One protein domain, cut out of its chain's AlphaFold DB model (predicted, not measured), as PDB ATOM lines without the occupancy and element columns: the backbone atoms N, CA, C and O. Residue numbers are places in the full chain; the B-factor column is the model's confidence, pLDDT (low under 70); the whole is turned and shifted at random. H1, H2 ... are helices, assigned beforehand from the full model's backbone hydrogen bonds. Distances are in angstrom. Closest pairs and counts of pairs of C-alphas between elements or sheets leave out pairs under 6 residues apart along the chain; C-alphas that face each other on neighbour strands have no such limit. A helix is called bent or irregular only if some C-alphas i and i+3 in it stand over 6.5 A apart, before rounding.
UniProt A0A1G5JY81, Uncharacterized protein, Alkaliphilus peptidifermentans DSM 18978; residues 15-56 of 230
ATOM      1  N   ALA A  15      24.469  32.808 -15.057       86.50
ATOM      2  CA  ALA A  15      25.866  33.097 -14.743       86.50
ATOM      3  C   ALA A  15      26.537  31.935 -13.991       86.50
ATOM      4  O   ALA A  15      27.662  31.565 -14.328       86.50
ATOM      5  N   ASP A  16      25.829  31.315 -13.042       86.31
ATOM      6  CA  ASP A  16      26.336  30.164 -12.286       86.31
ATOM      7  C   ASP A  16      26.549  28.946 -13.201       86.31
ATOM      8  O   ASP A  16      27.567  28.257 -13.114       86.31
ATOM      9  N   MET A  17      25.617  28.711 -14.131       84.81
ATOM     10  CA  MET A  17      25.714  27.635 -15.126       84.81
ATOM     11  C   MET A  17      26.862  27.858 -16.115       84.81
ATOM     12  O   MET A  17      27.607  26.924 -16.417       84.81
ATOM     13  N   ASN A  18      27.050  29.093 -16.581       86.25
ATOM     14  CA  ASN A  18      28.147  29.443 -17.481       86.25
ATOM     15  C   ASN A  18      29.513  29.314 -16.796       86.25
ATOM     16  O   ASN A  18      30.462  28.825 -17.409       86.25
ATOM     17  N   GLN A  19      29.610  29.687 -15.518       85.44
ATOM     18  CA  GLN A  19      30.841  29.554 -14.743       85.44
ATOM     19  C   GLN A  19      31.208  28.081 -14.497       85.44
ATOM     20  O   GLN A  19      32.369  27.703 -14.651       85.44
ATOM     21  N   MET A  20      30.226  27.223 -14.202       81.75
ATOM     22  CA  MET A  20      30.449  25.772 -14.125       81.75
ATOM     23  C   MET A  20      30.871  25.177 -15.473       81.75
ATOM     24  O   MET A  20      31.777  24.349 -15.515       81.75
ATOM     25  N   GLY A  21      30.253  25.608 -16.577       80.62
ATOM     26  CA  GLY A  21      30.619  25.158 -17.922       80.62
ATOM     27  C   GLY A  21      32.047  25.547 -18.318       80.62
ATOM     28  O   GLY A  21      32.761  24.742 -18.915       80.62
ATOM     29  N   GLN A  22      32.489  26.752 -17.948       80.06
ATOM     30  CA  GLN A  22      33.874  27.191 -18.144       80.06
ATOM     31  C   GLN A  22      34.848  26.330 -17.345       80.06
ATOM     32  O   GLN A  22      35.816  25.829 -17.908       80.06
ATOM     33  N   GLU A  23      34.555  26.067 -16.075       79.25
ATOM     34  CA  GLU A  23      35.439  25.262 -15.230       79.25
ATOM     35  C   GLU A  23      35.518  23.803 -15.659       79.25
ATOM     36  O   GLU A  23      36.587  23.204 -15.576       79.25
ATOM     37  N   LEU A  24      34.426  23.232 -16.167       74.25
ATOM     38  CA  LEU A  24      34.442  21.883 -16.727       74.25
ATOM     39  C   LEU A  24      35.344  21.807 -17.970       74.25
ATOM     40  O   LEU A  24      36.162  20.895 -18.089       74.25
ATOM     41  N   ASN A  25      35.239  22.798 -18.860       73.12
ATOM     42  CA  ASN A  25      36.051  22.886 -20.076       73.12
ATOM     43  C   ASN A  25      37.525  23.224 -19.789       73.12
ATOM     44  O   ASN A  25      38.405  22.818 -20.546       73.12
ATOM     45  N   GLU A  26      37.809  23.942 -18.701       75.19
ATOM     46  CA  GLU A  26      39.170  24.219 -18.228       75.19
ATOM     47  C   GLU A  26      39.842  22.989 -17.605       75.19
ATOM     48  O   GLU A  26      41.070  22.888 -17.616       75.19
ATOM     49  N   LYS A  27      39.065  22.041 -17.064       74.19
ATOM     50  CA  LYS A  27      39.613  20.820 -16.458       74.19
ATOM     51  C   LYS A  27      40.135  19.837 -17.498       74.19
ATOM     52  O   LYS A  27      41.182  19.234 -17.265       74.19
ATOM     53  N   GLU A  28      39.450  19.688 -18.628       70.75
ATOM     54  CA  GLU A  28      39.926  18.892 -19.759       70.75
ATOM     55  C   GLU A  28      39.141  19.237 -21.029       70.75
ATOM     56  O   GLU A  28      37.913  19.204 -21.043       70.75
ATOM     57  N   THR A  29      39.841  19.548 -22.121       81.62
ATOM     58  CA  THR A  29      39.197  19.762 -23.424       81.62
ATOM     59  C   THR A  29      39.099  18.440 -24.196       81.62
ATOM     60  O   THR A  29      39.979  17.588 -24.049       81.62
ATOM     61  N   PRO A  30      38.109  18.267 -25.095       81.38
ATOM     62  CA  PRO A  30      38.029  17.081 -25.956       81.38
ATOM     63  C   PRO A  30      39.312  16.830 -26.762       81.38
ATOM     64  O   PRO A  30      39.739  15.691 -26.921       81.38
ATOM     65  N   ALA A  31      39.976  17.901 -27.213       80.12
ATOM     66  CA  ALA A  31      41.254  17.814 -27.917       80.12
ATOM     67  C   ALA A  31      42.395  17.309 -27.014       80.12
ATOM     68  O   ALA A  31      43.213  16.502 -27.449       80.12
ATOM     69  N   ALA A  32      42.443  17.744 -25.749       76.00
ATOM     70  CA  ALA A  32      43.430  17.259 -24.787       76.00
ATOM     71  C   ALA A  32      43.192  15.787 -24.406       76.00
ATOM     72  O   ALA A  32      44.155  15.035 -24.250       76.00
ATOM     73  N   ALA A  33      41.929  15.366 -24.303       77.81
ATOM     74  CA  ALA A  33      41.568  13.969 -24.085       77.81
ATOM     75  C   ALA A  33      41.976  13.086 -25.279       77.81
ATOM     76  O   ALA A  33      42.601  12.046 -25.078       77.81
ATOM     77  N   GLN A  34      41.717  13.534 -26.516       85.62
ATOM     78  CA  GLN A  34      42.144  12.824 -27.725       85.62
ATOM     79  C   GLN A  34      43.671  12.684 -27.788       85.62
ATOM     80  O   GLN A  34      44.176  11.583 -27.965       85.62
ATOM     81  N   ALA A  35      44.418  13.758 -27.516       81.44
ATOM     82  CA  ALA A  35      45.880  13.706 -27.492       81.44
ATOM     83  C   ALA A  35      46.430  12.728 -26.433       81.44
ATOM     84  O   ALA A  35      47.476  12.108 -26.631       81.44
ATOM     85  N   LYS A  36      45.741  12.566 -25.293       84.88
ATOM     86  CA  LYS A  36      46.100  11.551 -24.290       84.88
ATOM     87  C   LYS A  36      45.817  10.133 -24.788       84.88
ATOM     88  O   LYS A  36      46.638   9.259 -24.523       84.88
ATOM     89  N   ALA A  37      44.701   9.920 -25.482       86.06
ATOM     90  CA  ALA A  37      44.350   8.630 -26.071       86.06
ATOM     91  C   ALA A  37      45.351   8.222 -27.163       86.06
ATOM     92  O   ALA A  37      45.893   7.121 -27.101       86.06
ATOM     93  N   ASP A  38      45.687   9.136 -28.075       88.12
ATOM     94  CA  ASP A  38      46.655   8.895 -29.152       88.12
ATOM     95  C   ASP A  38      48.040   8.552 -28.582       88.12
ATOM     96  O   ASP A  38      48.687   7.593 -29.002       88.12
ATOM     97  N   ARG A  39      48.474   9.279 -27.543       84.50
ATOM     98  CA  ARG A  39      49.736   9.001 -26.846       84.50
ATOM     99  C   ARG A  39      49.719   7.655 -26.119       84.50
ATOM    100  O   ARG A  39      50.746   6.987 -26.049       84.50
ATOM    101  N   ALA A  40      48.582   7.253 -25.553       81.31
ATOM    102  CA  ALA A  40      48.444   5.936 -24.937       81.31
ATOM    103  C   ALA A  40      48.528   4.817 -25.987       81.31
ATOM    104  O   ALA A  40      49.199   3.814 -25.751       81.31
ATOM    105  N   GLU A  41      47.915   5.010 -27.157       88.19
ATOM    106  CA  GLU A  41      48.010   4.079 -28.283       88.19
ATOM    107  C   GLU A  41      49.451   3.964 -28.801       88.19
ATOM    108  O   GLU A  41      49.956   2.855 -28.984       88.19
ATOM    109  N   GLU A  42      50.143   5.089 -28.985       86.69
ATOM    110  CA  GLU A  42      51.547   5.114 -29.403       86.69
ATOM    111  C   GLU A  42      52.459   4.423 -28.379       86.69
ATOM    112  O   GLU A  42      53.282   3.584 -28.744       86.69
ATOM    113  N   ASN A  43      52.270   4.694 -27.084       80.31
ATOM    114  CA  ASN A  43      53.012   4.023 -26.015       80.31
ATOM    115  C   ASN A  43      52.762   2.508 -26.002       80.31
ATOM    116  O   ASN A  43      53.702   1.733 -25.816       80.31
ATOM    117  N   ALA A  44      51.518   2.073 -26.221       77.19
ATOM    118  CA  ALA A  44      51.169   0.656 -26.280       77.19
ATOM    119  C   ALA A  44      51.808  -0.045 -27.490       77.19
ATOM    120  O   ALA A  44      52.327  -1.158 -27.349       77.19
ATOM    121  N   LYS A  45      51.823   0.610 -28.658       81.06
ATOM    122  CA  LYS A  45      52.507   0.115 -29.864       81.06
ATOM    123  C   LYS A  45      54.011   0.013 -29.641       81.06
ATOM    124  O   LYS A  45      54.561  -1.071 -29.781       81.06
ATOM    125  N   ASN A  46      54.647   1.084 -29.165       70.50
ATOM    126  CA  ASN A  46      56.084   1.104 -28.891       70.50
ATOM    127  C   ASN A  46      56.500   0.044 -27.864       70.50
ATOM    128  O   ASN A  46      57.516  -0.622 -28.047       70.50
ATOM    129  N   TYR A  47      55.716  -0.153 -26.802       69.75
ATOM    130  CA  TYR A  47      55.971  -1.225 -25.841       69.75
ATOM    131  C   TYR A  47      55.870  -2.602 -26.504       69.75
ATOM    132  O   TYR A  47      56.749  -3.440 -26.317       69.75
ATOM    133  N   THR A  48      54.830  -2.825 -27.308       65.06
ATOM    134  CA  THR A  48      54.631  -4.085 -28.038       65.06
ATOM    135  C   THR A  48      55.791  -4.357 -28.998       65.06
ATOM    136  O   THR A  48      56.357  -5.448 -28.969       65.06
ATOM    137  N   ASP A  49      56.221  -3.359 -29.766       57.03
ATOM    138  CA  ASP A  49      57.327  -3.469 -30.722       57.03
ATOM    139  C   ASP A  49      58.678  -3.691 -30.029       57.03
ATOM    140  O   ASP A  49      59.502  -4.476 -30.504       57.03
ATOM    141  N   GLN A  50      58.903  -3.075 -28.863       57.78
ATOM    142  CA  GLN A  50      60.078  -3.344 -28.031       57.78
ATOM    143  C   GLN A  50      60.091  -4.790 -27.529       57.78
ATOM    144  O   GLN A  50      61.127  -5.449 -27.614       57.78
ATOM    145  N   GLN A  51      58.953  -5.308 -27.050       57.97
ATOM    146  CA  GLN A  51      58.845  -6.709 -26.627       57.97
ATOM    147  C   GLN A  51      59.064  -7.674 -27.800       57.97
ATOM    148  O   GLN A  51      59.750  -8.678 -27.634       57.97
ATOM    149  N   ILE A  52      58.543  -7.359 -28.991       56.09
ATOM    150  CA  ILE A  52      58.760  -8.161 -30.204       56.09
ATOM    151  C   ILE A  52      60.240  -8.141 -30.603       56.09
ATOM    152  O   ILE A  52      60.819  -9.204 -30.802       56.09
ATOM    153  N   THR A  53      60.879  -6.968 -30.629       46.44
ATOM    154  CA  THR A  53      62.302  -6.814 -30.988       46.44
ATOM    155  C   THR A  53      63.218  -7.598 -30.037       46.44
ATOM    156  O   THR A  53      64.129  -8.301 -30.475       46.44
ATOM    157  N   LEU A  54      62.923  -7.558 -28.731       42.78
ATOM    158  CA  LEU A  54      63.626  -8.323 -27.689       42.78
ATOM    159  C   LEU A  54      63.500  -9.847 -27.873       42.78
ATOM    160  O   LEU A  54      64.402 -10.590 -27.487       42.78
ATOM    161  N   VAL A  55      62.401 -10.313 -28.472       46.47
ATOM    162  CA  VAL A  55      62.159 -11.731 -28.776       46.47
ATOM    163  C   VAL A  55      62.812 -12.143 -30.104       46.47
ATOM    164  O   VAL A  55      63.322 -13.260 -30.212       46.47
ATOM    165  N   THR A  56      62.862 -11.255 -31.102       46.31
ATOM    166  CA  THR A  56      63.326 -11.584 -32.462       46.31
ATOM    167  C   THR A  56      64.844 -11.660 -32.631       46.31
ATOM    168  O   THR A  56      65.298 -12.336 -33.548       46.31
TER     169      THR A  56
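AT A GLANCE: This is residues 15 to 56 of the 230 residues of an uncharacterized protein of Alkaliphilus peptidifermentans DSM 18978 (UniProt A0A1G5JY81). Look for one long thin rod: the long helix H2 continues the line of the shorter H1 end to end, with a small sideways step at residues 28 and 29. Nothing folds back and there is no core; residues 15 to 56 stand free. The printed part has 42 residues, H1 then H2, no named strand, and is all helix. It is extended, with a radius of gyration of the C-alphas of 18.1 A and spans of 61 by 10 by 8 A.

IN THESE COORDINATES: Find C-alpha 30 at (38.029, 17.081, -25.956); from there H2, residues 30 to 56, runs 38.8 A to C-alpha 56 at (63.326, -11.584, -32.462). Go back to C-alpha 15 at (25.866, 33.097, -14.743), where H1, residues 15 to 27, begins and runs 18.5 A.

HOW THE PARTS SIT: H2 and H1 are apart, though a tight link of 2 residues joins them. In both helices every O i to N i+4 pair is within hydrogen-bond range. Neither is bent.

THE WHOLE: The C-alphas of Ala 15 and Thr 56, the two farthest apart, are 60.9 A apart. The printed part has no cut. Mean pLDDT of the printed part is 74.7; residues 47 to 56 are under 70.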